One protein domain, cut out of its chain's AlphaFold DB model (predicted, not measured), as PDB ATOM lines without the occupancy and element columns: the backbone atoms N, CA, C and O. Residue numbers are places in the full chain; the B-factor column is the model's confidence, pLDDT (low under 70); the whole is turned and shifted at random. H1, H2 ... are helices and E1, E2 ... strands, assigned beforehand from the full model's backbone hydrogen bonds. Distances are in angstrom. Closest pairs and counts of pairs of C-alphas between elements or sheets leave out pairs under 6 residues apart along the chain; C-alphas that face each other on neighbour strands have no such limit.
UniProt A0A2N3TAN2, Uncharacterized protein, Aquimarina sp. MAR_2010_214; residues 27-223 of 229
ATOM      1  N   GLU A  27     -55.949 -30.313 -40.946       90.75
ATOM      2  CA  GLU A  27     -56.396 -29.819 -42.250       90.75
ATOM      3  C   GLU A  27     -56.254 -28.297 -42.362       90.75
ATOM      4  O   GLU A  27     -55.835 -27.796 -43.407       90.75
ATOM      5  N   GLU A  28     -56.564 -27.553 -41.298       92.56
ATOM      6  CA  GLU A  28     -56.375 -26.101 -41.262       92.56
ATOM      7  C   GLU A  28     -54.886 -25.733 -41.277       92.56
ATOM      8  O   GLU A  28     -54.488 -24.842 -42.032       92.56
ATOM      9  N   ALA A  29     -54.047 -26.459 -40.531       92.94
ATOM     10  CA  ALA A  29     -52.594 -26.306 -40.571       92.94
ATOM     11  C   ALA A  29     -52.046 -26.555 -41.983       92.94
ATOM     12  O   ALA A  29     -51.318 -25.721 -42.520       92.94
ATOM     13  N   LYS A  30     -52.471 -27.645 -42.635       94.56
ATOM     14  CA  LYS A  30     -52.088 -27.968 -44.018       94.56
ATOM     15  C   LYS A  30     -52.533 -26.893 -45.010       94.56
ATOM     16  O   LYS A  30     -51.763 -26.509 -45.888       94.56
ATOM     17  N   LYS A  31     -53.753 -26.373 -44.863       94.62
ATOM     18  CA  LYS A  31     -54.266 -25.279 -45.697       94.62
ATOM     19  C   LYS A  31     -53.445 -24.001 -45.521       94.62
ATOM     20  O   LYS A  31     -53.093 -23.367 -46.512       94.62
ATOM     21  N   ASN A  32     -53.127 -23.627 -44.282       95.12
ATOM     22  CA  ASN A  32     -52.281 -22.466 -44.005       95.12
ATOM     23  C   ASN A  32     -50.868 -22.667 -44.562       95.12
ATOM     24  O   ASN A  32     -50.315 -21.739 -45.146       95.12
ATOM     25  N   ALA A  33     -50.318 -23.879 -44.457       96.94
ATOM     26  CA  ALA A  33     -49.018 -24.203 -45.024       96.94
ATOM     27  C   ALA A  33     -48.995 -24.012 -46.549       96.94
ATOM     28  O   ALA A  33     -48.111 -23.328 -47.055       96.94
ATOM     29  N   LEU A  34     -49.999 -24.524 -47.270       96.19
ATOM     30  CA  LEU A  34     -50.129 -24.317 -48.719       96.19
ATOM     31  C   LEU A  34     -50.167 -22.826 -49.081       96.19
ATOM     32  O   LEU A  34     -49.391 -22.382 -49.925       96.19
ATOM     33  N   ILE A  35     -50.979 -22.034 -48.372       94.69
ATOM     34  CA  ILE A  35     -51.065 -20.576 -48.575       94.69
ATOM     35  C   ILE A  35     -49.694 -19.906 -48.417       94.69
ATOM     36  O   ILE A  35     -49.351 -19.015 -49.195       94.69
ATOM     37  N   ILE A  36     -48.904 -20.316 -47.421       96.56
ATOM     38  CA  ILE A  36     -47.546 -19.797 -47.218       96.56
ATOM     39  C   ILE A  36     -46.662 -20.142 -48.424       96.56
ATOM     40  O   ILE A  36     -46.008 -19.248 -48.963       96.56
ATOM     41  N   THR A  37     -46.678 -21.400 -48.881       95.94
ATOM     42  CA  THR A  37     -45.854 -21.837 -50.024       95.94
ATOM     43  C   THR A  37     -46.206 -21.126 -51.333       95.94
ATOM     44  O   THR A  37     -45.317 -20.859 -52.133       95.94
ATOM     45  N   GLU A  38     -47.477 -20.768 -51.537       94.69
ATOM     46  CA  GLU A  38     -47.948 -20.055 -52.730       94.69
ATOM     47  C   GLU A  38     -47.625 -18.554 -52.693       94.69
ATOM     48  O   GLU A  38     -47.405 -17.932 -53.734       94.69
ATOM     49  N   LYS A  39     -47.608 -17.949 -51.499       94.75
ATOM     50  CA  LYS A  39     -47.359 -16.510 -51.321       94.75
ATOM     51  C   LYS A  39     -45.883 -16.139 -51.361       94.75
ATOM     52  O   LYS A  39     -45.555 -15.017 -51.747       94.75
ATOM     53  N   LEU A  40     -45.005 -17.022 -50.894       95.00
ATOM     54  CA  LEU A  40     -43.591 -16.706 -50.743       95.00
ATOM     55  C   LEU A  40     -42.834 -16.864 -52.056       95.00
ATOM     56  O   LEU A  40     -42.790 -17.935 -52.653       95.00
ATOM     57  N   ASN A  41     -42.156 -15.794 -52.458       92.69
ATOM     58  CA  ASN A  41     -41.188 -15.819 -53.547       92.69
ATOM     59  C   ASN A  41     -39.741 -15.809 -53.017       92.69
ATOM     60  O   ASN A  41     -39.492 -15.710 -51.812       92.69
ATOM     61  N   ALA A  42     -38.767 -15.876 -53.928       91.50
ATOM     62  CA  ALA A  42     -37.344 -15.893 -53.584       91.50
ATOM     63  C   ALA A  42     -36.898 -14.675 -52.746       91.50
ATOM     64  O   ALA A  42     -36.086 -14.827 -51.829       91.50
ATOM     65  N   ASP A  43     -37.457 -13.487 -52.992       93.81
ATOM     66  CA  ASP A  43     -37.124 -12.273 -52.240       93.81
ATOM     67  C   ASP A  43     -37.651 -12.328 -50.803       93.81
ATOM     68  O   ASP A  43     -36.961 -11.919 -49.858       93.81
ATOM     69  N   ASN A  44     -38.853 -12.874 -50.603       94.69
ATOM     70  CA  ASN A  44     -39.395 -13.095 -49.266       94.69
ATOM     71  C   ASN A  44     -38.569 -14.141 -48.505       94.69
ATOM     72  O   ASN A  44     -38.221 -13.921 -47.345       94.69
ATOM     73  N   ILE A  45     -38.173 -15.231 -49.164       94.31
ATOM     74  CA  ILE A  45     -37.290 -16.247 -48.574       94.31
ATOM     75  C   ILE A  45     -35.942 -15.636 -48.172       94.31
ATOM     76  O   ILE A  45     -35.501 -15.799 -47.035       94.31
ATOM     77  N   ASN A  46     -35.310 -14.851 -49.047       92.94
ATOM     78  CA  ASN A  46     -34.062 -14.151 -48.730       92.94
ATOM     79  C   ASN A  46     -34.231 -13.126 -47.595       92.94
ATOM     80  O   ASN A  46     -33.304 -12.877 -46.820       92.94
ATOM     81  N   THR A  47     -35.422 -12.537 -47.469       94.69
ATOM     82  CA  THR A  47     -35.767 -11.679 -46.332       94.69
ATOM     83  C   THR A  47     -35.759 -12.479 -45.033       94.69
ATOM     84  O   THR A  47     -35.101 -12.056 -44.080       94.69
ATOM     85  N   PHE A  48     -36.398 -13.650 -44.994       95.62
ATOM     86  CA  PHE A  48     -36.467 -14.481 -43.787       95.62
ATOM     87  C   PHE A  48     -35.166 -15.220 -43.456       95.62
ATOM     88  O   PHE A  48     -34.901 -15.464 -42.285       95.62
ATOM     89  N   ARG A  49     -34.260 -15.417 -44.423       93.56
ATOM     90  CA  ARG A  49     -32.855 -15.787 -44.143       93.56
ATOM     91  C   ARG A  49     -32.084 -14.721 -43.351       93.56
ATOM     92  O   ARG A  49     -31.001 -14.978 -42.837       93.56
ATOM     93  N   LYS A  50     -32.597 -13.492 -43.269       93.94
ATOM     94  CA  LYS A  50     -31.952 -12.383 -42.543       93.94
ATOM     95  C   LYS A  50     -32.759 -11.966 -41.326       93.94
ATOM     96  O   LYS A  50     -32.172 -11.611 -40.308       93.94
ATOM     97  N   TRP A  51     -34.083 -12.003 -41.424       96.62
ATOM     98  CA  TRP A  51     -35.010 -11.517 -40.412       96.62
ATOM     99  C   TRP A  51     -35.786 -12.660 -39.777       96.62
ATOM    100  O   TRP A  51     -36.542 -13.360 -40.436       96.62
ATOM    101  N   ASN A  52     -35.628 -12.781 -38.466       97.31
ATOM    102  CA  ASN A  52     -36.413 -13.670 -37.625       97.31
ATOM    103  C   ASN A  52     -37.509 -12.859 -36.941       97.31
ATOM    104  O   ASN A  52     -37.330 -11.668 -36.648       97.31
ATOM    105  N   PHE A  53     -38.596 -13.538 -36.616       97.75
ATOM    106  CA  PHE A  53     -39.759 -12.965 -35.971       97.75
ATOM    107  C   PHE A  53     -40.200 -13.820 -34.786       97.75
ATOM    108  O   PHE A  53     -40.255 -15.042 -34.878       97.75
ATOM    109  N   ARG A  54     -40.600 -13.173 -33.693       95.94
ATOM    110  CA  ARG A  54     -41.343 -13.816 -32.603       95.94
ATOM    111  C   ARG A  54     -42.322 -12.837 -31.967       95.94
ATOM    112  O   ARG A  54     -42.032 -11.645 -31.880       95.94
ATOM    113  N   TYR A  55     -43.430 -13.347 -31.446       90.31
ATOM    114  CA  TYR A  55     -44.382 -12.553 -30.673       90.31
ATOM    115  C   TYR A  55     -44.202 -12.759 -29.160       90.31
ATOM    116  O   TYR A  55     -44.205 -13.890 -28.678       90.31
ATOM    117  N   ARG A  56     -44.058 -11.671 -28.392       85.38
ATOM    118  CA  ARG A  56     -44.036 -11.691 -26.915       85.38
ATOM    119  C   ARG A  56     -44.552 -10.366 -26.355       85.38
ATOM    120  O   ARG A  56     -43.772  -9.442 -26.155       85.38
ATOM    121  N   GLY A  57     -45.866 -10.248 -26.155       82.75
ATOM    122  CA  GLY A  57     -46.528  -8.987 -25.764       82.75
ATOM    123  C   GLY A  57     -46.581  -7.921 -26.874       82.75
ATOM    124  O   GLY A  57     -47.396  -7.006 -26.812       82.75
ATOM    125  N   GLY A  58     -45.758  -8.100 -27.906       88.19
ATOM    126  CA  GLY A  58     -45.685  -7.373 -29.165       88.19
ATOM    127  C   GLY A  58     -44.670  -8.063 -30.077       88.19
ATOM    128  O   GLY A  58     -44.178  -9.156 -29.768       88.19
ATOM    129  N   GLU A  59     -44.370  -7.450 -31.211       96.56
ATOM    130  CA  GLU A  59     -43.530  -8.064 -32.231       96.56
ATOM    131  C   GLU A  59     -42.054  -7.871 -31.920       96.56
ATOM    132  O   GLU A  59     -41.614  -6.764 -31.641       96.56
ATOM    133  N   ILE A  60     -41.260  -8.933 -31.998       97.12
ATOM    134  CA  ILE A  60     -39.809  -8.841 -31.880       97.12
ATOM    135  C   ILE A  60     -39.205  -9.266 -33.207       97.12
ATOM    136  O   ILE A  60     -39.279 -10.436 -33.591       97.12
ATOM    137  N   TRP A  61     -38.554  -8.315 -33.864       97.50
ATOM    138  CA  TRP A  61     -37.840  -8.528 -35.113       97.50
ATOM    139  C   TRP A  61     -36.346  -8.582 -34.840       97.50
ATOM    140  O   TRP A  61     -35.788  -7.729 -34.149       97.50
ATOM    141  N   THR A  62     -35.691  -9.619 -35.357       96.38
ATOM    142  CA  THR A  62     -34.262  -9.858 -35.130       96.38
ATOM    143  C   THR A  62     -33.559 -10.093 -36.451       96.38
ATOM    144  O   THR A  62     -33.830 -11.090 -37.121       96.38
ATOM    145  N   LYS A  63     -32.610  -9.223 -36.794       95.31
ATOM    146  CA  LYS A  63     -31.733  -9.441 -37.939       95.31
ATOM    147  C   LYS A  63     -30.503 -10.239 -37.517       95.31
ATOM    148  O   LYS A  63     -29.818  -9.867 -36.557       95.31
ATOM    149  N   LYS A  64     -30.215 -11.318 -38.242       92.19
ATOM    150  CA  LYS A  64     -29.036 -12.163 -38.037       92.19
ATOM    151  C   LYS A  64     -28.140 -12.179 -39.272       92.19
ATOM    152  O   LYS A  64     -28.626 -12.133 -40.400       92.19
ATOM    153  N   VAL A  65     -26.839 -12.300 -39.032       87.44
ATOM    154  CA  VAL A  65     -25.825 -12.679 -40.024       87.44
ATOM    155  C   VAL A  65     -24.971 -13.765 -39.381       87.44
ATOM    156  O   VAL A  65     -24.480 -13.580 -38.271       87.44
ATOM    157  N   ASP A  66     -24.852 -14.921 -40.036       81.75
ATOM    158  CA  ASP A  66     -24.091 -16.080 -39.535       81.75
ATOM    159  C   ASP A  66     -24.474 -16.515 -38.105       81.75
ATOM    160  O   ASP A  66     -23.625 -16.802 -37.257       81.75
ATOM    161  N   ASP A  67     -25.784 -16.527 -37.836       82.69
ATOM    162  CA  ASP A  67     -26.421 -16.756 -36.525       82.69
ATOM    163  C   ASP A  67     -26.111 -15.714 -35.436       82.69
ATOM    164  O   ASP A  67     -26.647 -15.792 -34.328       82.69
ATOM    165  N   SER A  68     -25.327 -14.685 -35.750       88.75
ATOM    166  CA  SER A  68     -25.050 -13.568 -34.848       88.75
ATOM    167  C   SER A  68     -26.129 -12.495 -34.970       88.75
ATOM    168  O   SER A  68     -26.460 -12.049 -36.070       88.75
ATOM    169  N   ILE A  69     -26.678 -12.050 -33.837       92.19
ATOM    170  CA  ILE A  69     -27.688 -10.984 -33.811       92.19
ATOM    171  C   ILE A  69     -27.007  -9.627 -34.008       92.19
ATOM    172  O   ILE A  69     -26.342  -9.121 -33.098       92.19
ATOM    173  N   ILE A  70     -27.235  -9.023 -35.173       93.12
ATOM    174  CA  ILE A  70     -26.692  -7.706 -35.539       93.12
ATOM    175  C   ILE A  70     -27.687  -6.562 -35.313       93.12
ATOM    176  O   ILE A  70     -27.290  -5.399 -35.220       93.12
ATOM    177  N   PHE A  71     -28.975  -6.891 -35.201       94.38
ATOM    178  CA  PHE A  71     -30.035  -5.945 -34.884       94.38
ATOM    179  C   PHE A  71     -31.218  -6.653 -34.225       94.38
ATOM    180  O   PHE A  71     -31.574  -7.774 -34.595       94.38
ATOM    181  N   ASN A  72     -31.849  -5.992 -33.261       94.12
ATOM    182  CA  ASN A  72     -33.088  -6.448 -32.654       94.12
ATOM    183  C   ASN A  72     -33.936  -5.241 -32.254       94.12
ATOM    184  O   ASN A  72     -33.415  -4.283 -31.677       94.12
ATOM    185  N   CYS A  73     -35.235  -5.320 -32.522       95.19
ATOM    186  CA  CYS A  73     -36.193  -4.338 -32.049       95.19
ATOM    187  C   CYS A  73     -37.492  -4.990 -31.592       95.19
ATOM    188  O   CYS A  73     -37.918  -6.019 -32.122       95.19
ATOM    189  N   TYR A  74     -38.141  -4.334 -30.640       96.19
ATOM    190  CA  TYR A  74     -39.545  -4.554 -30.337       96.19
ATOM    191  C   TYR A  74     -40.383  -3.554 -31.134       96.19
ATOM    192  O   TYR A  74     -40.088  -2.360 -31.132       96.19
ATOM    193  N   TYR A  75     -41.410  -4.039 -31.814       96.88
ATOM    194  CA  TYR A  75     -42.315  -3.267 -32.644       96.88
ATOM    195  C   TYR A  75     -43.744  -3.427 -32.137       96.88
ATOM    196  O   TYR A  75     -44.215  -4.536 -31.864       96.88
ATOM    197  N   ARG A  76     -44.442  -2.302 -32.002       95.25
ATOM    198  CA  ARG A  76     -45.844  -2.275 -31.592       95.25
ATOM    199  C   ARG A  76     -46.584  -1.205 -32.368       95.25
ATOM    200  O   ARG A  76     -46.083  -0.098 -32.532       95.25
ATOM    201  N   LYS A  77     -47.794  -1.535 -32.796       93.25
ATOM    202  CA  LYS A  77     -48.723  -0.593 -33.404       93.25
ATOM    203  C   LYS A  77     -49.940  -0.457 -32.502       93.25
ATOM    204  O   LYS A  77     -50.561  -1.452 -32.142       93.25
ATOM    205  N   GLU A  78     -50.230   0.771 -32.115       91.94
ATOM    206  CA  GLU A  78     -51.411   1.183 -31.365       91.94
ATOM    207  C   GLU A  78     -52.242   2.132 -32.247       91.94
ATOM    208  O   GLU A  78     -51.850   2.440 -33.375       91.94
ATOM    209  N   ASN A  79     -53.413   2.568 -31.775       89.38
ATOM    210  CA  ASN A  79     -54.375   3.312 -32.601       89.38
ATOM    211  C   ASN A  79     -53.795   4.597 -33.223       89.38
ATOM    212  O   ASN A  79     -54.127   4.941 -34.359       89.38
ATOM    213  N   ASP A  80     -52.946   5.312 -32.485       92.81
ATOM    214  CA  ASP A  80     -52.386   6.608 -32.882       92.81
ATOM    215  C   ASP A  80     -50.855   6.636 -32.971       92.81
ATOM    216  O   ASP A  80     -50.274   7.647 -33.381       92.81
ATOM    217  N   THR A  81     -50.212   5.530 -32.593       94.62
ATOM    218  CA  THR A  81     -48.777   5.474 -32.352       94.62
ATOM    219  C   THR A  81     -48.191   4.169 -32.866       94.62
ATOM    220  O   THR A  81     -48.698   3.080 -32.608       94.62
ATOM    221  N   THR A  82     -47.067   4.270 -33.567       96.44
ATOM    222  CA  THR A  82     -46.201   3.132 -33.875       96.44
ATOM    223  C   THR A  82     -44.911   3.265 -33.079       96.44
ATOM    224  O   THR A  82     -44.247   4.297 -33.146       96.44
ATOM    225  N   SER A  83     -44.543   2.224 -32.343       96.31
ATOM    226  CA  SER A  83     -43.393   2.214 -31.443       96.31
ATOM    227  C   SER A  83     -42.325   1.238 -31.920       96.31
ATOM    228  O   SER A  83     -42.614   0.077 -32.212       96.31
ATOM    229  N   LEU A  84     -41.078   1.701 -31.925       95.62
ATOM    230  CA  LEU A  84     -39.876   0.887 -32.061       95.62
ATOM    231  C   LEU A  84     -39.045   1.029 -30.790       95.62
ATOM    232  O   LEU A  84     -38.607   2.129 -30.464       95.62
ATOM    233  N   VAL A  85     -38.801  -0.074 -30.089       94.44
ATOM    234  CA  VAL A  85     -37.877  -0.108 -28.949       94.44
ATOM    235  C   VAL A  85     -36.605  -0.821 -29.370       94.44
ATOM    236  O   VAL A  85     -36.645  -1.963 -29.833       94.44
ATOM    237  N   VAL A  86     -35.474  -0.146 -29.201       93.25
ATOM    238  CA  VAL A  86     -34.156  -0.618 -29.623       93.25
ATOM    239  C   VAL A  86     -33.193  -0.510 -28.447       93.25
ATOM    240  O   VAL A  86     -33.116   0.520 -27.779       93.25
ATOM    241  N   SER A  87     -32.462  -1.589 -28.167       89.88
ATOM    242  CA  SER A  87     -31.408  -1.566 -27.147       89.88
ATOM    243  C   SER A  87     -30.241  -0.685 -27.597       89.88
ATOM    244  O   SER A  87     -29.897  -0.662 -28.781       89.88
ATOM    245  N   ASN A  88     -29.604  -0.004 -26.645       86.88
ATOM    246  CA  ASN A  88     -28.490   0.915 -26.884       86.88
ATOM    247  C   ASN A  88     -27.388   0.333 -27.793       86.88
ATOM    248  O   ASN A  88     -26.934   1.013 -28.710       86.88
ATOM    249  N   ARG A  89     -27.031  -0.949 -27.624       87.69
ATOM    250  CA  ARG A  89     -26.002  -1.646 -28.421       87.69
ATOM    251  C   ARG A  89     -26.279  -1.650 -29.923       87.69
ATOM    252  O   ARG A  89     -25.352  -1.817 -30.707       87.69
ATOM    253  N   TYR A  90     -27.540  -1.520 -30.327       89.44
ATOM    254  CA  TYR A  90     -27.929  -1.553 -31.732       89.44
ATOM    255  C   TYR A  90     -28.063  -0.167 -32.347       89.44
ATOM    256  O   TYR A  90     -28.114  -0.088 -33.566       89.44
ATOM    257  N   LEU A  91     -28.068   0.914 -31.561       85.38
ATOM    258  CA  LEU A  91     -28.206   2.269 -32.103       85.38
ATOM    259  C   LEU A  91     -27.013   2.721 -32.946       85.38
ATOM    260  O   LEU A  91     -27.162   3.571 -33.816       85.38
ATOM    261  N   ILE A  92     -25.842   2.139 -32.693       81.44
ATOM    262  CA  ILE A  92     -24.620   2.366 -33.473       81.44
ATOM    263  C   ILE A  92     -24.458   1.354 -34.618       81.44
ATOM    264  O   ILE A  92     -23.463   1.383 -35.342       81.44
ATOM    265  N   SER A  93     -25.399   0.415 -34.764       82.25
ATOM    266  CA  SER A  93     -25.348  -0.597 -35.817       82.25
ATOM    267  C   SER A  93     -25.626   0.043 -37.173       82.25
ATOM    268  O   SER A  93     -26.506   0.886 -37.302       82.25
ATOM    269  N   LYS A  94     -24.956  -0.436 -38.226       82.81
ATOM    270  CA  LYS A  94     -25.282  -0.047 -39.613       82.81
ATOM    271  C   LYS A  94     -26.727  -0.392 -39.998       82.81
ATOM    272  O   LYS A  94     -27.270   0.202 -40.918       82.81
ATOM    273  N   GLU A  95     -27.333  -1.340 -39.286       83.75
ATOM    274  CA  GLU A  95     -28.733  -1.751 -39.443       83.75
ATOM    275  C   GLU A  95     -29.734  -0.765 -38.837       83.75
ATOM    276  O   GLU A  95     -30.926  -0.830 -39.121       83.75
ATOM    277  N   PHE A  96     -29.249   0.141 -37.990       82.50
ATOM    278  CA  PHE A  96     -30.025   1.207 -37.386       82.50
ATOM    279  C   PHE A  96     -29.292   2.530 -37.637       82.50
ATOM    280  O   PHE A  96     -28.548   3.002 -36.779       82.50
ATOM    281  N   PRO A  97     -29.441   3.125 -38.831       78.19
ATOM    282  CA  PRO A  97     -28.689   4.309 -39.225       78.19
ATOM    283  C   PRO A  97     -29.252   5.559 -38.534       78.19
ATOM    284  O   PRO A  97     -29.830   6.427 -39.179       78.19
ATOM    285  N   CYS A  98     -29.127   5.647 -37.212       85.38
ATOM    286  CA  CYS A  98     -29.665   6.751 -36.432       85.38
ATOM    287  C   CYS A  98     -28.881   8.043 -36.676       85.38
ATOM    288  O   CYS A  98     -27.647   8.048 -36.664       85.38
ATOM    289  N   SER A  99     -29.605   9.136 -36.890       85.38
ATOM    290  CA  SER A  99     -29.059  10.491 -37.015       85.38
ATOM    291  C   SER A  99     -28.925  11.199 -35.674       85.38
ATOM    292  O   SER A  99     -28.065  12.064 -35.544       85.38
ATOM    293  N   ILE A 100     -29.752  10.839 -34.689       86.38
ATOM    294  CA  ILE A 100     -29.734  11.503 -33.389       86.38
ATOM    295  C   ILE A 100     -28.582  10.982 -32.529       86.38
ATOM    296  O   ILE A 100     -28.396   9.776 -32.358       86.38
ATOM    297  N   GLU A 101     -27.813  11.907 -31.967       83.81
ATOM    298  CA  GLU A 101     -26.798  11.578 -30.975       83.81
ATOM    299  C   GLU A 101     -27.472  11.302 -29.633       83.81
ATOM    300  O   GLU A 101     -28.246  12.111 -29.118       83.81
ATOM    301  N   VAL A 102     -27.192  10.131 -29.067       83.12
ATOM    302  CA  VAL A 102     -27.697   9.731 -27.757       83.12
ATOM    303  C   VAL A 102     -26.583   9.151 -26.906       83.12
ATOM    304  O   VAL A 102     -25.723   8.415 -27.391       83.12
ATOM    305  N   ASP A 103     -26.623   9.446 -25.608       80.62
ATOM    306  CA  ASP A 103     -25.661   8.899 -24.657       80.62
ATOM    307  C   ASP A 103     -25.996   7.437 -24.326       80.62
ATOM    308  O   ASP A 103     -26.800   7.135 -23.440       80.62
ATOM    309  N   THR A 104     -25.373   6.518 -25.063       82.25
ATOM    310  CA  THR A 104     -25.561   5.067 -24.899       82.25
ATOM    311  C   THR A 104     -24.969   4.503 -23.603       82.25
ATOM    312  O   THR A 104     -25.251   3.347 -23.278       82.25
ATOM    313  N   SER A 105     -24.195   5.291 -22.842       83.50
ATOM    314  CA  SER A 105     -23.655   4.887 -21.536       83.50
ATOM    315  C   SER A 105     -24.687   5.017 -20.406       83.50
ATOM    316  O   SER A 105     -24.671   4.241 -19.448       83.50
ATOM    317  N   LEU A 106     -25.632   5.955 -20.541       80.75
ATOM    318  CA  LEU A 106     -26.640   6.257 -19.519       80.75
ATOM    319  C   LEU A 106     -27.913   5.408 -19.642       80.75
ATOM    320  O   LEU A 106     -28.540   5.069 -18.630       80.75
ATOM    321  N   PHE A 107     -28.303   5.059 -20.869       86.69
ATOM    322  CA  PHE A 107     -29.579   4.401 -21.157       86.69
ATOM    323  C   PHE A 107     -29.384   3.018 -21.783       86.69
ATOM    324  O   PHE A 107     -28.497   2.813 -22.608       86.69
ATOM    325  N   GLY A 108     -30.242   2.066 -21.411       86.69
ATOM    326  CA  GLY A 108     -30.160   0.678 -21.891       86.69
ATOM    327  C   GLY A 108     -31.024   0.404 -23.122       86.69
ATOM    328  O   GLY A 108     -30.732  -0.494 -23.919       86.69
ATOM    329  N   ALA A 109     -32.084   1.194 -23.297       90.69
ATOM    330  CA  ALA A 109     -33.023   1.083 -24.402       90.69
ATOM    331  C   ALA A 109     -33.639   2.439 -24.750       90.69
ATOM    332  O   ALA A 109     -33.743   3.331 -23.905       90.69
ATOM    333  N   TYR A 110     -34.066   2.552 -26.003       93.19
ATOM    334  CA  TYR A 110     -34.644   3.752 -26.584       93.19
ATOM    335  C   TYR A 110     -35.928   3.396 -27.309       93.19
ATOM    336  O   TYR A 110     -35.957   2.460 -28.108       93.19
ATOM    337  N   THR A 111     -36.972   4.163 -27.036       94.56
ATOM    338  CA  THR A 111     -38.297   4.016 -27.626       94.56
ATOM    339  C   THR A 111     -38.543   5.179 -28.572       94.56
ATOM    340  O   THR A 111     -38.639   6.330 -28.146       94.56
ATOM    341  N   PHE A 112     -38.682   4.861 -29.852       95.50
ATOM    342  CA  PHE A 112     -39.053   5.779 -30.917       95.50
ATOM    343  C   PHE A 112     -40.545   5.606 -31.180       95.50
ATOM    344  O   PHE A 112     -40.979   4.533 -31.587       95.50
ATOM    345  N   ASN A 113     -41.331   6.651 -30.948       96.81
ATOM    346  CA  ASN A 113     -42.774   6.652 -31.166       96.81
ATOM    347  C   ASN A 113     -43.107   7.567 -32.338       96.81
ATOM    348  O   ASN A 113     -42.930   8.776 -32.215       96.81
ATOM    349  N   LYS A 114     -43.591   7.000 -33.443       97.06
ATOM    350  CA  LYS A 114     -44.125   7.730 -34.593       97.06
ATOM    351  C   LYS A 114     -45.631   7.893 -34.426       97.06
ATOM    352  O   LYS A 114     -46.357   6.899 -34.414       97.06
ATOM    353  N   LEU A 115     -46.079   9.133 -34.292       95.62
ATOM    354  CA  LEU A 115     -47.491   9.492 -34.214       95.62
ATOM    355  C   LEU A 115     -48.117   9.515 -35.618       95.62
ATOM    356  O   LEU A 115     -47.417   9.657 -36.624       95.62
ATOM    357  N   ASN A 116     -49.447   9.434 -35.700       91.75
ATOM    358  CA  ASN A 116     -50.179   9.458 -36.977       91.75
ATOM    359  C   ASN A 116     -49.948  10.726 -37.819       91.75
ATOM    360  O   ASN A 116     -50.050  10.676 -39.043       91.75
ATOM    361  N   ASN A 117     -49.607  11.853 -37.190       91.38
ATOM    362  CA  ASN A 117     -49.232  13.088 -37.890       91.38
ATOM    363  C   ASN A 117     -47.806  13.040 -38.488       91.38
ATOM    364  O   ASN A 117     -47.348  14.026 -39.059       91.38
ATOM    365  N   GLY A 118     -47.101  11.916 -38.338       91.12
ATOM    366  CA  GLY A 118     -45.759  11.683 -38.859       91.12
ATOM    367  C   GLY A 118     -44.626  12.115 -37.932       91.12
ATOM    368  O   GLY A 118     -43.474  11.817 -38.251       91.12
ATOM    369  N   THR A 119     -44.908  12.769 -36.800       96.19
ATOM    370  CA  THR A 119     -43.854  13.211 -35.882       96.19
ATOM    371  C   THR A 119     -43.352  12.079 -34.997       96.19
ATOM    372  O   THR A 119     -44.084  11.150 -34.652       96.19
ATOM    373  N   ILE A 120     -42.078  12.161 -34.621       97.06
ATOM    374  CA  ILE A 120     -41.401  11.184 -33.780       97.06
ATOM    375  C   ILE A 120     -41.067  11.797 -32.424       97.06
ATOM    376  O   ILE A 120     -40.531  12.902 -32.312       97.06
ATOM    377  N   THR A 121     -41.360  11.027 -31.382       96.12
ATOM    378  CA  THR A 121     -40.900  11.259 -30.013       96.12
ATOM    379  C   THR A 121     -39.906  10.172 -29.630       96.12
ATOM    380  O   THR A 121     -40.162   8.994 -29.880       96.12
ATOM    381  N   VAL A 122     -38.802  10.546 -28.990       94.88
ATOM    382  CA  VAL A 122     -37.775   9.603 -28.536       94.88
ATOM    383  C   VAL A 122     -37.666   9.660 -27.024       94.88
ATOM    384  O   VAL A 122     -37.392  10.709 -26.436       94.88
ATOM    385  N   LYS A 123     -37.885   8.509 -26.394       94.12
ATOM    386  CA  LYS A 123     -37.716   8.298 -24.957       94.12
ATOM    387  C   LYS A 123     -36.575   7.320 -24.726       94.12
ATOM    388  O   LYS A 123     -36.351   6.438 -25.549       94.12
ATOM    389  N   ALA A 124     -35.889   7.440 -23.602       92.31
ATOM    390  CA  ALA A 124     -34.857   6.499 -23.201       92.31
ATOM    391  C   ALA A 124     -35.108   5.988 -21.785       92.31
ATOM    392  O   ALA A 124     -35.470   6.756 -20.893       92.31
ATOM    393  N   THR A 125     -34.912   4.692 -21.579       87.25
ATOM    394  CA  THR A 125     -35.090   4.059 -20.273       87.25
ATOM    395  C   THR A 125     -33.750   4.039 -19.545       87.25
ATOM    396  O   THR A 125     -32.769   3.464 -20.031       87.25
ATOM    397  N   LEU A 126     -33.697   4.678 -18.371       77.19
ATOM    398  CA  LEU A 126     -32.494   4.709 -17.536       77.19
ATOM    399  C   LEU A 126     -32.092   3.301 -17.104       77.19
ATOM    400  O   LEU A 126     -32.929   2.536 -16.608       77.19
ATOM    401  N   ASN A 127     -30.792   3.007 -17.199       66.00
ATOM    402  CA  ASN A 127     -30.220   1.805 -16.610       66.00
ATOM    403  C   ASN A 127     -30.628   1.750 -15.123       66.00
ATOM    404  O   ASN A 127     -30.381   2.681 -14.356       66.00
ATOM    405  N   ASN A 128     -31.302   0.669 -14.725       59.91
ATOM    406  CA  ASN A 128     -31.639   0.332 -13.334       59.91
ATOM    407  C   ASN A 128     -32.790   1.101 -12.657       59.91
ATOM    408  O   ASN A 128     -32.983   0.921 -11.456       59.91
ATOM    409  N   LYS A 129     -33.568   1.946 -13.354       62.12
ATOM    410  CA  LYS A 129     -34.655   2.716 -12.695       62.12
ATOM    411  C   LYS A 129     -36.036   2.635 -13.342       62.12
ATOM    412  O   LYS A 129     -36.967   3.197 -12.774       62.12
ATOM    413  N   GLY A 130     -36.176   1.979 -14.499       63.88
ATOM    414  CA  GLY A 130     -37.471   1.762 -15.168       63.88
ATOM    415  C   GLY A 130     -38.264   3.039 -15.482       63.88
ATOM    416  O   GLY A 130     -39.452   2.967 -15.772       63.88
ATOM    417  N   ARG A 131     -37.627   4.213 -15.382       75.81
ATOM    418  CA  ARG A 131     -38.227   5.511 -15.680       75.81
ATOM    419  C   ARG A 131     -37.769   5.955 -17.055       75.81
ATOM    420  O   ARG A 131     -36.565   6.075 -17.300       75.81
ATOM    421  N   ASP A 132     -38.745   6.213 -17.910       85.56
ATOM    422  CA  ASP A 132     -38.521   6.765 -19.236       85.56
ATOM    423  C   ASP A 132     -38.248   8.266 -19.138       85.56
ATOM    424  O   ASP A 132     -38.995   9.017 -18.511       85.56
ATOM    425  N   THR A 133     -37.168   8.701 -19.777       89.88
ATOM    426  CA  THR A 133     -36.802  10.109 -19.940       89.88
ATOM    427  C   THR A 133     -37.115  10.521 -21.370       89.88
ATOM    428  O   THR A 133     -36.670   9.868 -22.312       89.88
ATOM    429  N   LEU A 134     -37.889  11.592 -21.546       92.88
ATOM    430  CA  LEU A 134     -38.096  12.200 -22.858       92.88
ATOM    431  C   LEU A 134     -36.793  12.877 -23.299       92.88
ATOM    432  O   LEU A 134     -36.315  13.769 -22.605       92.88
ATOM    433  N   LEU A 135     -36.229  12.450 -24.429       92.31
ATOM    434  CA  LEU A 135     -35.010  13.040 -24.988       92.31
ATOM    435  C   LEU A 135     -35.331  14.031 -26.106       92.31
ATOM    436  O   LEU A 135     -34.794  15.132 -26.134       92.31
ATOM    437  N   PHE A 136     -36.233  13.642 -27.009       94.31
ATOM    438  CA  PHE A 136     -36.593  14.433 -28.182       94.31
ATOM    439  C   PHE A 136     -38.088  14.332 -28.478       94.31
ATOM    440  O   PHE A 136     -38.719  13.309 -28.204       94.31
ATOM    441  N   GLN A 137     -38.646  15.376 -29.087       95.25
ATOM    442  CA  GLN A 137     -40.051  15.453 -29.486       95.25
ATOM    443  C   GLN A 137     -40.191  16.184 -30.821       95.25
ATOM    444  O   GLN A 137     -39.350  17.014 -31.160       95.25
ATOM    445  N   ASN A 138     -41.286  15.916 -31.535       94.50
ATOM    446  CA  ASN A 138     -41.636  16.573 -32.797       94.50
ATOM    447  C   ASN A 138     -40.574  16.445 -33.907       94.50
ATOM    448  O   ASN A 138     -40.482  17.315 -34.768       94.50
ATOM    449  N   LEU A 139     -39.793  15.361 -33.902       95.75
ATOM    450  CA  LEU A 139     -38.825  15.076 -34.965       95.75
ATOM    451  C   LEU A 139     -39.532  14.558 -36.219       95.75
ATOM    452  O   LEU A 139     -40.591  13.934 -36.114       95.75
ATOM    453  N   LYS A 140     -38.939  14.750 -37.397       93.31
ATOM    454  CA  LYS A 140     -39.370  14.045 -38.610       93.31
ATOM    455  C   LYS A 140     -38.596  12.738 -38.780       93.31
ATOM    456  O   LYS A 140     -37.587  12.503 -38.121       93.31
ATOM    457  N   VAL A 141     -39.074  11.864 -39.663       91.50
ATOM    458  CA  VAL A 141     -38.451  10.551 -39.925       91.50
ATOM    459  C   VAL A 141     -37.019  10.722 -40.438       91.50
ATOM    460  O   VAL A 141     -36.110  10.044 -39.965       91.50
ATOM    461  N   GLU A 142     -36.824  11.659 -41.359       90.69
ATOM    462  CA  GLU A 142     -35.541  12.019 -41.963       90.69
ATOM    463  C   GLU A 142     -34.529  12.595 -40.958       90.69
ATOM    464  O   GLU A 142     -33.324  12.417 -41.126       90.69
ATOM    465  N   ASP A 143     -35.009  13.205 -39.870       91.00
ATOM    466  CA  ASP A 143     -34.154  13.724 -38.797       91.00
ATOM    467  C   ASP A 143     -33.673  12.607 -37.858       91.00
ATOM    468  O   ASP A 143     -32.707  12.782 -37.117       91.00
ATOM    469  N   VAL A 144     -34.350  11.453 -37.863       91.12
ATOM    470  CA  VAL A 144     -34.072  10.318 -36.970       91.12
ATOM    471  C   VAL A 144     -33.279   9.222 -37.674       91.12
ATOM    472  O   VAL A 144     -32.395   8.630 -37.051       91.12
ATOM    473  N   PHE A 145     -33.560   8.952 -38.951       89.31
ATOM    474  CA  PHE A 145     -32.933   7.875 -39.718       89.31
ATOM    475  C   PHE A 145     -32.204   8.412 -40.959       89.31
ATOM    476  O   PHE A 145     -32.818   9.030 -41.823       89.31
ATOM    477  N   LYS A 146     -30.903   8.122 -41.087       80.75
ATOM    478  CA  LYS A 146     -30.031   8.647 -42.155       80.75
ATOM    479  C   LYS A 146     -30.364   8.107 -43.544       80.75
ATOM    480  O   LYS A 146     -30.232   8.834 -44.520       80.75
ATOM    481  N   THR A 147     -30.699   6.819 -43.657       81.38
ATOM    482  CA  THR A 147     -30.754   6.137 -44.968       81.38
ATOM    483  C   THR A 147     -31.998   5.284 -45.195       81.38
ATOM    484  O   THR A 147     -32.390   5.093 -46.343       81.38
ATOM    485  N   GLU A 148     -32.636   4.762 -44.146       86.06
ATOM    486  CA  GLU A 148     -33.840   3.931 -44.266       86.06
ATOM    487  C   GLU A 148     -34.837   4.260 -43.148       86.06
ATOM    488  O   GLU A 148     -34.476   4.243 -41.974       86.06
ATOM    489  N   ASP A 149     -36.100   4.522 -43.506       90.81
ATOM    490  CA  ASP A 149     -37.200   4.606 -42.536       90.81
ATOM    491  C   ASP A 149     -37.454   3.212 -41.948       90.81
ATOM    492  O   ASP A 149     -38.097   2.354 -42.568       90.81
ATOM    493  N   LEU A 150     -36.954   2.999 -40.733       91.38
ATOM    494  CA  LEU A 150     -37.088   1.717 -40.066       91.38
ATOM    495  C   LEU A 150     -38.538   1.401 -39.683       91.38
ATOM    496  O   LEU A 150     -38.905   0.228 -39.678       91.38
ATOM    497  N   PHE A 151     -39.394   2.401 -39.437       94.50
ATOM    498  CA  PHE A 151     -40.821   2.136 -39.231       94.50
ATOM    499  C   PHE A 151     -41.420   1.501 -40.475       94.50
ATOM    500  O   PHE A 151     -42.106   0.490 -40.374       94.50
ATOM    501  N   ARG A 152     -41.115   2.047 -41.657       94.00
ATOM    502  CA  ARG A 152     -41.585   1.482 -42.927       94.00
ATOM    503  C   ARG A 152     -41.029   0.078 -43.159       94.00
ATOM    504  O   ARG A 152     -41.771  -0.805 -43.588       94.00
ATOM    505  N   LYS A 153     -39.739  -0.143 -42.877       93.62
ATOM    506  CA  LYS A 153     -39.108  -1.458 -43.041       93.62
ATOM    507  C   LYS A 153     -39.754  -2.502 -42.138       93.62
ATOM    508  O   LYS A 153     -40.164  -3.549 -42.634       93.62
ATOM    509  N   ILE A 154     -39.886  -2.219 -40.847       95.81
ATOM    510  CA  ILE A 154     -40.474  -3.167 -39.901       95.81
ATOM    511  C   ILE A 154     -41.976  -3.351 -40.165       95.81
ATOM    512  O   ILE A 154     -42.415  -4.492 -40.213       95.81
ATOM    513  N   ASP A 155     -42.739  -2.297 -40.485       96.19
ATOM    514  CA  ASP A 155     -44.162  -2.414 -40.866       96.19
ATOM    515  C   ASP A 155     -44.357  -3.318 -42.095       96.19
ATOM    516  O   ASP A 155     -45.303  -4.104 -42.138       96.19
ATOM    517  N   SER A 156     -43.441  -3.274 -43.073       96.06
ATOM    518  CA  SER A 156     -43.483  -4.188 -44.223       96.06
ATOM    519  C   SER A 156     -43.262  -5.653 -43.831       96.06
ATOM    520  O   SER A 156     -43.941  -6.536 -44.354       96.06
ATOM    521  N   LEU A 157     -42.366  -5.915 -42.871       96.94
ATOM    522  CA  LEU A 157     -42.133  -7.256 -42.335       96.94
ATOM    523  C   LEU A 157     -43.341  -7.739 -41.522       96.94
ATOM    524  O   LEU A 157     -43.764  -8.883 -41.683       96.94
ATOM    525  N   SER A 158     -43.928  -6.860 -40.706       96.75
ATOM    526  CA  SER A 158     -45.140  -7.133 -39.929       96.75
ATOM    527  C   SER A 158     -46.315  -7.515 -40.820       96.75
ATOM    528  O   SER A 158     -46.932  -8.552 -40.592       96.75
ATOM    529  N   LYS A 159     -46.567  -6.740 -41.882       96.19
ATOM    530  CA  LYS A 159     -47.608  -7.043 -42.874       96.19
ATOM    531  C   LYS A 159     -47.374  -8.379 -43.561       96.19
ATOM    532  O   LYS A 159     -48.294  -9.189 -43.624       96.19
ATOM    533  N   LEU A 160     -46.145  -8.634 -44.020       96.00
ATOM    534  CA  LEU A 160     -45.807  -9.904 -44.660       96.00
ATOM    535  C   LEU A 160     -46.069 -11.078 -43.709       96.00
ATOM    536  O   LEU A 160     -46.727 -12.037 -44.088       96.00
ATOM    537  N   LYS A 161     -45.632 -10.981 -42.451       94.88
ATOM    538  CA  LYS A 161     -45.961 -11.960 -41.406       94.88
ATOM    539  C   LYS A 161     -47.471 -12.176 -41.261       94.88
ATOM    540  O   LYS A 161     -47.909 -13.321 -41.163       94.88
ATOM    541  N   ASP A 162     -48.245 -11.098 -41.178       94.19
ATOM    542  CA  ASP A 162     -49.681 -11.173 -40.898       94.19
ATOM    543  C   ASP A 162     -50.428 -11.837 -42.059       94.19
ATOM    544  O   ASP A 162     -51.336 -12.639 -41.840       94.19
ATOM    545  N   GLU A 163     -49.994 -11.579 -43.293       94.00
ATOM    546  CA  GLU A 163     -50.496 -12.261 -44.485       94.00
ATOM    547  C   GLU A 163     -50.202 -13.766 -44.485       94.00
ATOM    548  O   GLU A 163     -51.022 -14.546 -44.976       94.00
ATOM    549  N   LEU A 164     -49.055 -14.170 -43.931       95.12
ATOM    550  CA  LEU A 164     -48.671 -15.574 -43.756       95.12
ATOM    551  C   LEU A 164     -49.354 -16.226 -42.546       95.12
ATOM    552  O   LEU A 164     -49.367 -17.449 -42.445       95.12
ATOM    553  N   LYS A 165     -49.935 -15.428 -41.639       92.75
ATOM    554  CA  LYS A 165     -50.605 -15.871 -40.404       92.75
ATOM    555  C   LYS A 165     -49.717 -16.725 -39.492       92.75
ATOM    556  O   LYS A 165     -50.185 -17.680 -38.876       92.75
ATOM    557  N   VAL A 166     -48.444 -16.359 -39.384       94.00
ATOM    558  CA  VAL A 166     -47.457 -17.036 -38.528       94.00
ATOM    559  C   VAL A 166     -47.184 -16.225 -37.265       94.00
ATOM    560  O   VAL A 166     -47.175 -14.994 -37.297       94.00
ATOM    561  N   TYR A 167     -46.929 -16.897 -36.141       90.88
ATOM    562  CA  TYR A 167     -46.603 -16.214 -34.875       90.88
ATOM    563  C   TYR A 167     -45.104 -16.287 -34.509       90.88
ATOM    564  O   TYR A 167     -44.663 -15.617 -33.567       90.88
ATOM    565  N   ARG A 168     -44.307 -17.043 -35.277       96.12
ATOM    566  CA  ARG A 168     -42.840 -17.077 -35.201       96.12
ATOM    567  C   ARG A 168     -42.239 -17.478 -36.551       96.12
ATOM    568  O   ARG A 168     -42.826 -18.276 -37.278       96.12
ATOM    569  N   ILE A 169     -41.086 -16.900 -36.877       97.62
ATOM    570  CA  ILE A 169     -40.275 -17.249 -38.047       97.62
ATOM    571  C   ILE A 169     -38.823 -17.330 -37.601       97.62
ATOM    572  O   ILE A 169     -38.288 -16.333 -37.111       97.62
ATOM    573  N   ASP A 170     -38.188 -18.476 -37.815       95.56
ATOM    574  CA  ASP A 170     -36.785 -18.686 -37.481       95.56
ATOM    575  C   ASP A 170     -35.982 -19.140 -38.690       95.56
ATOM    576  O   ASP A 170     -36.378 -20.030 -39.429       95.56
ATOM    577  N   TYR A 171     -34.798 -18.565 -38.837       93.94
ATOM    578  CA  TYR A 171     -33.778 -19.028 -39.756       93.94
ATOM    579  C   TYR A 171     -32.668 -19.746 -38.991       93.94
ATOM    580  O   TYR A 171     -32.067 -19.191 -38.062       93.94
ATOM    581  N   LEU A 172     -32.406 -20.987 -39.398       88.81
ATOM    582  CA  LEU A 172     -31.505 -21.931 -38.752       88.81
ATOM    583  C   LEU A 172     -30.332 -22.262 -39.686       88.81
ATOM    584  O   LEU A 172     -30.200 -23.387 -40.179       88.81
ATOM    585  N   LYS A 173     -29.449 -21.280 -39.921       86.88
ATOM    586  CA  LYS A 173     -28.331 -21.412 -40.871       86.88
ATOM    587  C   LYS A 173     -27.457 -22.629 -40.572       86.88
ATOM    588  O   LYS A 173     -27.330 -23.512 -41.416       86.88
ATOM    589  N   ARG A 174     -26.910 -22.718 -39.353       82.19
ATOM    590  CA  ARG A 174     -26.018 -23.812 -38.902       82.19
ATOM    591  C   ARG A 174     -26.618 -25.215 -38.951       82.19
ATOM    592  O   ARG A 174     -25.867 -26.184 -38.848       82.19
ATOM    593  N   ASN A 175     -27.937 -25.334 -39.045       80.62
ATOM    594  CA  ASN A 175     -28.600 -26.632 -39.024       80.62
ATOM    595  C   ASN A 175     -28.791 -27.210 -40.426       80.62
ATOM    596  O   ASN A 175     -28.896 -28.427 -40.549       80.62
ATOM    597  N   GLY A 176     -28.743 -26.369 -41.462       79.75
ATOM    598  CA  GLY A 176     -28.885 -26.794 -42.855       79.75
ATOM    599  C   GLY A 176     -29.527 -25.756 -43.771       79.75
ATOM    600  O   GLY A 176     -30.078 -26.147 -44.791       79.75
ATOM    601  N   ASP A 177     -29.451 -24.462 -43.431       87.50
ATOM    602  CA  ASP A 177     -30.123 -23.375 -44.168       87.50
ATOM    603  C   ASP A 177     -31.665 -23.471 -44.150       87.50
ATOM    604  O   ASP A 177     -32.336 -23.158 -45.133       87.50
ATOM    605  N   PHE A 178     -32.235 -23.894 -43.017       90.81
ATOM    606  CA  PHE A 178     -33.686 -24.034 -42.855       90.81
ATOM    607  C   PHE A 178     -34.367 -22.729 -42.455       90.81
ATOM    608  O   PHE A 178     -33.815 -21.959 -41.664       90.81
ATOM    609  N   ILE A 179     -35.599 -22.533 -42.926       94.62
ATOM    610  CA  ILE A 179     -36.509 -21.507 -42.406       94.62
ATOM    611  C   ILE A 179     -37.748 -22.195 -41.845       94.62
ATOM    612  O   ILE A 179     -38.464 -22.868 -42.584       94.62
ATOM    613  N   ASP A 180     -38.005 -21.996 -40.559       95.81
ATOM    614  CA  ASP A 180     -39.193 -22.480 -39.868       95.81
ATOM    615  C   ASP A 180     -40.241 -21.370 -39.771       95.81
ATOM    616  O   ASP A 180     -39.991 -20.289 -39.232       95.81
ATOM    617  N   PHE A 181     -41.438 -21.668 -40.264       97.31
ATOM    618  CA  PHE A 181     -42.640 -20.855 -40.171       97.31
ATOM    619  C   PHE A 181     -43.609 -21.528 -39.202       97.31
ATOM    620  O   PHE A 181     -44.211 -22.559 -39.507       97.31
ATOM    621  N   TYR A 182     -43.771 -20.941 -38.023       95.62
ATOM    622  CA  TYR A 182     -44.636 -21.490 -36.990       95.62
ATOM    623  C   TYR A 182     -46.072 -21.013 -37.217       95.62
ATOM    624  O   TYR A 182     -46.405 -19.846 -36.965       95.62
ATOM    625  N   ILE A 183     -46.920 -21.929 -37.686       94.69
ATOM    626  CA  ILE A 183     -48.363 -21.713 -37.852       94.69
ATOM    627  C   ILE A 183     -49.028 -21.790 -36.473       94.69
ATOM    628  O   ILE A 183     -49.798 -20.905 -36.098       94.69
ATOM    629  N   THR A 184     -48.659 -22.802 -35.685       91.19
ATOM    630  CA  THR A 184     -48.986 -22.926 -34.257       91.19
ATOM    631  C   THR A 184     -47.754 -23.372 -33.467       91.19
ATOM    632  O   THR A 184     -46.697 -23.620 -34.044       91.19
ATOM    633  N   ALA A 185     -47.878 -23.467 -32.141       88.75
ATOM    634  CA  ALA A 185     -46.828 -24.037 -31.292       88.75
ATOM    635  C   ALA A 185     -46.419 -25.458 -31.694       88.75
ATOM    636  O   ALA A 185     -45.312 -25.871 -31.367       88.75
ATOM    637  N   ARG A 186     -47.294 -26.173 -32.405       89.88
ATOM    638  CA  ARG A 186     -47.120 -27.574 -32.790       89.88
ATOM    639  C   ARG A 186     -46.934 -27.753 -34.286       89.88
ATOM    640  O   ARG A 186     -46.281 -28.701 -34.690       89.88
ATOM    641  N   ASP A 187     -47.485 -26.852 -35.091       93.38
ATOM    642  CA  ASP A 187     -47.473 -26.937 -36.547       93.38
ATOM    643  C   ASP A 187     -46.395 -26.016 -37.121       93.38
ATOM    644  O   ASP A 187     -46.546 -24.787 -37.141       93.38
ATOM    645  N   ILE A 188     -45.307 -26.623 -37.597       95.06
ATOM    646  CA  ILE A 188     -44.134 -25.919 -38.118       95.06
ATOM    647  C   ILE A 188     -43.945 -26.290 -39.585       95.06
ATOM    648  O   ILE A 188     -43.656 -27.440 -39.916       95.06
ATOM    649  N   LEU A 189     -44.093 -25.303 -40.466       96.75
ATOM    650  CA  LEU A 189     -43.753 -25.436 -41.876       96.75
ATOM    651  C   LEU A 189     -42.281 -25.072 -42.075       96.75
ATOM    652  O   LEU A 189     -41.875 -23.944 -41.808       96.75
ATOM    653  N   THR A 190     -41.500 -26.008 -42.593       95.44
ATOM    654  CA  THR A 190     -40.063 -25.861 -42.800       95.44
ATOM    655  C   THR A 190     -39.742 -25.778 -44.287       95.44
ATOM    656  O   THR A 190     -40.173 -26.625 -45.070       95.44
ATOM    657  N   PHE A 191     -38.956 -24.773 -44.666       94.06
ATOM    658  CA  PHE A 191     -38.360 -24.633 -45.993       94.06
ATOM    659  C   PHE A 191     -36.885 -25.034 -45.974       94.06
ATOM    660  O   PHE A 191     -36.154 -24.623 -45.068       94.06
ATOM    661  N   ILE A 192     -36.436 -25.757 -47.004       88.81
ATOM    662  CA  ILE A 192     -35.018 -26.045 -47.263       88.81
ATOM    663  C   ILE A 192     -34.582 -25.462 -48.620       88.81
ATOM    664  O   ILE A 192     -35.215 -25.680 -49.648       88.81
ATOM    665  N   GLY A 193     -33.498 -24.686 -48.648       79.25
ATOM    666  CA  GLY A 193     -32.967 -24.126 -49.896       79.25
ATOM    667  C   GLY A 193     -32.063 -25.100 -50.665       79.25
ATOM    668  O   GLY A 193     -31.331 -25.872 -50.053       79.25
ATOM    669  N   ASP A 194     -32.035 -24.999 -52.001       65.69
ATOM    670  CA  ASP A 194     -31.094 -25.765 -52.853       65.69
ATOM    671  C   ASP A 194     -29.636 -25.360 -52.630       65.69
ATOM    672  O   ASP A 194     -28.715 -26.154 -52.789       65.69
ATOM    673  N   GLU A 195     -29.425 -24.096 -52.272       56.38
ATOM    674  CA  GLU A 195     -28.106 -23.477 -52.139       56.38
ATOM    675  C   GLU A 195     -27.510 -23.657 -50.740       56.38
ATOM    676  O   GLU A 195     -26.669 -22.859 -50.312       56.38
ATOM    677  N   SER A 196     -27.946 -24.678 -49.995       58.66
ATOM    678  CA  SER A 196     -27.362 -24.967 -48.691       58.66
ATOM    679  C   SER A 196     -25.901 -25.382 -48.877       58.66
ATOM    680  O   SER A 196     -25.559 -26.534 -49.125       58.66
ATOM    681  N   THR A 197     -25.005 -24.400 -48.771       57.72
ATOM    682  CA  THR A 197     -23.546 -24.598 -48.757       57.72
ATOM    683  C   THR A 197     -23.090 -25.415 -47.546       57.72
ATOM    684  O   THR A 197     -21.951 -25.878 -47.491       57.72
ATOM    685  N   LEU A 198     -23.980 -25.605 -46.570       63.62
ATOM    686  CA  LEU A 198     -23.764 -26.384 -45.367       63.62
ATOM    687  C   LEU A 198     -24.436 -27.741 -45.536       63.62
ATOM    688  O   LEU A 198     -25.631 -27.808 -45.784       63.62
ATOM    689  N   LYS A 199     -23.691 -28.834 -45.333       71.12
ATOM    690  CA  LYS A 199     -24.309 -30.160 -45.203       71.12
ATOM    691  C   LYS A 199     -25.260 -30.123 -43.997       71.12
ATOM    692  O   LYS A 199     -24.757 -29.941 -42.882       71.12
ATOM    693  N   PRO A 200     -26.587 -30.266 -44.182       78.00
ATOM    694  CA  PRO A 200     -27.509 -30.305 -43.056       78.00
ATOM    695  C   PRO A 200     -27.111 -31.440 -42.114       78.00
ATOM    696  O   PRO A 200     -26.663 -32.498 -42.567       78.00
ATOM    697  N   LYS A 201     -27.229 -31.238 -40.799       78.06
ATOM    698  CA  LYS A 201     -26.946 -32.345 -39.872       78.06
ATOM    699  C   LYS A 201     -28.032 -33.405 -40.053       78.06
ATOM    700  O   LYS A 201     -29.199 -33.044 -40.165       78.06
ATOM    701  N   GLN A 202     -27.652 -34.681 -40.007       81.06
ATOM    702  CA  GLN A 202     -28.562 -35.801 -40.280       81.06
ATOM    703  C   GLN A 202     -29.864 -35.722 -39.472       81.06
ATOM    704  O   GLN A 202     -30.931 -35.783 -40.060       81.06
ATOM    705  N   ILE A 203     -29.780 -35.412 -38.174       79.00
ATOM    706  CA  ILE A 203     -30.957 -35.248 -37.306       79.00
ATOM    707  C   ILE A 203     -31.987 -34.236 -37.836       79.00
ATOM    708  O   ILE A 203     -33.179 -34.407 -37.640       79.00
ATOM    709  N   TRP A 204     -31.556 -33.181 -38.536       78.69
ATOM    710  CA  TRP A 204     -32.484 -32.216 -39.127       78.69
ATOM    711  C   TRP A 204     -33.109 -32.719 -40.423       78.69
ATOM    712  O   TRP A 204     -34.249 -32.365 -40.700       78.69
ATOM    713  N   LEU A 205     -32.386 -33.533 -41.197       81.38
ATOM    714  CA  LEU A 205     -32.941 -34.210 -42.369       81.38
ATOM    715  C   LEU A 205     -33.950 -35.277 -41.952       81.38
ATOM    716  O   LEU A 205     -35.009 -35.355 -42.560       81.38
ATOM    717  N   ASP A 206     -33.647 -36.032 -40.897       82.69
ATOM    718  CA  ASP A 206     -34.547 -37.037 -40.332       82.69
ATOM    719  C   ASP A 206     -35.826 -36.357 -39.831       82.69
ATOM    720  O   ASP A 206     -36.915 -36.666 -40.308       82.69
ATOM    721  N   ASN A 207     -35.689 -35.314 -39.000       78.19
ATOM    722  CA  ASN A 207     -36.832 -34.531 -38.533       78.19
ATOM    723  C   ASN A 207     -37.629 -33.914 -39.695       78.19
ATOM    724  O   ASN A 207     -38.847 -33.798 -39.608       78.19
ATOM    725  N   PHE A 208     -36.964 -33.459 -40.764       82.62
ATOM    726  CA  PHE A 208     -37.634 -32.931 -41.957       82.62
ATOM    727  C   PHE A 208     -38.385 -34.033 -42.718       82.62
ATOM    728  O   PHE A 208     -39.470 -33.780 -43.225       82.62
ATOM    729  N   ALA A 209     -37.840 -35.248 -42.790       82.44
ATOM    730  CA  ALA A 209     -38.459 -36.382 -43.472       82.44
ATOM    731  C   ALA A 209     -39.681 -36.948 -42.728       82.44
ATOM    732  O   ALA A 209     -40.544 -37.555 -43.358       82.44
ATOM    733  N   GLU A 210     -39.776 -36.743 -41.412       85.75
ATOM    734  CA  GLU A 210     -40.908 -37.199 -40.595       85.75
ATOM    735  C   GLU A 210     -42.208 -36.418 -40.835       85.75
ATOM    736  O   GLU A 210     -43.297 -36.928 -40.561       85.75
ATOM    737  N   GLY A 211     -42.133 -35.182 -41.334       88.81
ATOM    738  CA  GLY A 211     -43.333 -34.394 -41.598       88.81
ATOM    739  C   GLY A 211     -43.942 -34.650 -42.979       88.81
ATOM    740  O   GLY A 211     -43.434 -35.404 -43.808       88.81
ATOM    741  N   THR A 212     -45.065 -33.992 -43.251       92.88
ATOM    742  CA  THR A 212     -45.792 -34.124 -44.519       92.88
ATOM    743  C   THR A 212     -45.259 -33.136 -45.549       92.88
ATOM    744  O   THR A 212     -45.309 -31.927 -45.326       92.88
ATOM    745  N   GLU A 213     -44.815 -33.623 -46.710       94.50
ATOM    746  CA  GLU A 213     -44.466 -32.745 -47.831       94.50
ATOM    747  C   GLU A 213     -45.702 -31.957 -48.296       94.50
ATOM    748  O   GLU A 213     -46.761 -32.521 -48.586       94.50
ATOM    749  N   ILE A 214     -45.568 -30.632 -48.333       95.62
ATOM    750  CA  ILE A 214     -46.624 -29.700 -48.755       95.62
ATOM    751  C   ILE A 214     -46.405 -29.254 -50.199       95.62
ATOM    752  O   ILE A 214     -47.354 -29.149 -50.972       95.62
ATOM    753  N   ALA A 215     -45.146 -28.998 -50.542       92.81
ATOM    754  CA  ALA A 215     -44.664 -28.612 -51.858       92.81
ATOM    755  C   ALA A 215     -43.171 -28.980 -51.945       92.81
ATOM    756  O   ALA A 215     -42.552 -29.233 -50.906       92.81
ATOM    757  N   PRO A 216     -42.543 -28.958 -53.136       90.31
ATOM    758  CA  PRO A 216     -41.116 -29.227 -53.249       90.31
ATOM    759  C   PRO A 216     -40.310 -28.338 -52.297       90.31
ATOM    760  O   PRO A 216     -40.395 -27.112 -52.386       90.31
ATOM    761  N   LYS A 217     -39.514 -28.963 -51.418       89.75
ATOM    762  CA  LYS A 217     -38.685 -28.316 -50.374       89.75
ATOM    763  C   LYS A 217     -39.443 -27.729 -49.181       89.75
ATOM    764  O   LYS A 217     -38.846 -27.031 -48.361       89.75
ATOM    765  N   TRP A 218     -40.730 -28.020 -49.077       94.62
ATOM    766  CA  TRP A 218     -41.596 -27.566 -48.002       94.62
ATOM    767  C   TRP A 218     -42.184 -28.760 -47.274       94.62
ATOM    768  O   TRP A 218     -42.903 -29.570 -47.862       94.62
ATOM    769  N   ASN A 219     -41.920 -28.841 -45.979       95.25
ATOM    770  CA  ASN A 219     -42.403 -29.929 -45.149       95.25
ATOM    771  C   ASN A 219     -43.110 -29.384 -43.904       95.25
ATOM    772  O   ASN A 219     -42.592 -28.492 -43.235       95.25
ATOM    773  N   LEU A 220     -44.311 -29.886 -43.620       96.06
ATOM    774  CA  LEU A 220     -45.096 -29.529 -42.444       96.06
ATOM    775  C   LEU A 220     -44.942 -30.604 -41.369       96.06
ATOM    776  O   LEU A 220     -45.376 -31.743 -41.550       96.06
ATOM    777  N   ARG A 221     -44.391 -30.204 -40.226       93.31
ATOM    778  CA  ARG A 221     -44.217 -31.045 -39.041       93.31
ATOM    779  C   ARG A 221     -45.266 -30.704 -37.989       93.31
ATOM    780  O   ARG A 221     -45.630 -29.537 -37.839       93.31
ATOM    781  N   HIS A 222     -45.720 -31.729 -37.273       90.94
ATOM    782  CA  HIS A 222     -46.622 -31.610 -36.133       90.94
ATOM    783  C   HIS A 222     -45.962 -32.241 -34.908       90.94
ATOM    784  O   HIS A 222     -45.558 -33.398 -34.981       90.94
ATOM    785  N   PHE A 223     -45.875 -31.497 -33.809       84.56
ATOM    786  CA  PHE A 223     -45.337 -31.984 -32.537       84.56
ATOM    787  C   PHE A 223     -46.470 -32.224 -31.538       84.56
ATOM    788  O   PHE A 223     -47.305 -31.340 -31.317       84.56
TER     789      PHE A 223
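Overview. This is residues 27 to 223 of the 229 residues of an uncharacterized protein of Aquimarina sp. MAR_2010_214 (UniProt A0A2N3TAN2). One long, twisted sheet of twelve antiparallel strands makes the longest axis of the domain, its strands stacked side by side along that axis. Helix H5 crosses over the strands near the sheet's middle, while H1 and H7 pack on the end that holds E10 and E12, with the sheet between them. The printed part has 197 residues with seven named helices and twelve named strands, along the chain H1 H2 E1 E2 E3 E4 H3 E5 E6 E7 H4 H5 E8 H6 E9 E10 H7 E11 E12; the class is mixed, helices and strands. The sheet's order is E7 E6 E5 E4 E3 E2 E1 E8 E9 E10 E12 E11. The whole is compact, with a radius of gyration of the C-alphas of 18.9 A, yet elongated, with spans of 53 by 33 by 31 A.

Arrangement. H1, residues 27 to 39, is on the sheet at a height of 8.9 A, over E10, residues 187 to 192, and E12, residues 218 to 222. It runs along the strands, at 24 degrees to E10 on the local plane, and its closest C-alphas to E10 are those of Ala 33 and Leu 189, 6.3 A apart. H2, residues 42 to 48, only grazes the sheet with residues 45 to 48. E1, residues 51 to 55, E2, residues 59 to 65, E3, residues 68 to 77, and E4, residues 81 to 87, form a meander, each strand the antiparallel neighbour of the one before. Within hydrogen-bond range are N 54 and O 60 at 3.0 A, N 63 and O 71 at 2.8 A, and N 76 and O 83 at 3.0 A. H3, residues 88 to 91, is only just at the sheet's level, at a height of 3.7 A. E5, residues 107 to 115, E6, residues 120 to 126, and E7, residues 132 to 139, form a second meander, with N 113 and O 121 at 2.8 A and N 124 and O 133 at 2.9 A. E5 is the antiparallel neighbour of E4, with N 84 and O 112 at 2.9 A, and E7, an edge strand, bends by 56 degrees at residue 135. H4, residues 141 to 144, only grazes the sheet. H5, residues 150 to 164, is on the sheet at a height of 7.9 A and runs across the strands, at 76 degrees to E2 on the local plane; the closest C-alphas of E3 and H5 are those of Tyr 75 and Ile 154, 7.5 A apart. With residue 164 alone H5 touches H1, the C-alphas of Ile 36 and Leu 164 being 5.6 A apart, at a steep tilt of 46 degrees, opposite ways. E8, residues 168 to 172, is the antiparallel neighbour of E1, with N 53 and O 169 at 2.9 A, and of E9, residues 178 to 182, with N 170 and O 180 at 2.9 A. E9 and E10 are a hairpin, with N 181 and O 189 at 2.8 A. E10, H7, residues 202 to 209, and E11, residues 212 to 215, form a split strand-helix-strand unit, its two strands running the same way with E12 between them in the sheet; its crossover is right-handed. H7 is over E10 at a height of 10.1 A. H6, residues 173 to 176, is close to H7 but not clearly touching, Asn 175 and Trp 204 having C-alphas 6.8 A apart. E10 and E12 have N 190 and O 219 at 2.8 A, and the hairpin E11 and E12 has N 214 and O 218 at 2.9 A. In H1, H2, H5 and H7 every O i to N i+4 pair is within hydrogen-bond range; H3, H4 and H6 are too short for such a pair.

Along the chain. H1 begins at C-alpha 27, (-56.396, -29.819, -42.250), and is 18.5 A long. E3 is 27.0 A long, E5 22.7 A, and H5, which begins at C-alpha 150, (-37.088, 1.717, -40.066), 21.1 A. E12 ends at C-alpha 222, (-46.622, -31.610, -36.133).

Size, cuts and confidence. The C-alphas of Asn 138 and Asp 206, the two farthest apart, are 54.6 A from each other. The printed part has no cut. The link from H3 to E5, residues 92 to 106, is long. The mean pLDDT of the printed part is 89.5, and residues 127 to 130 and 194 to 198 are under 70.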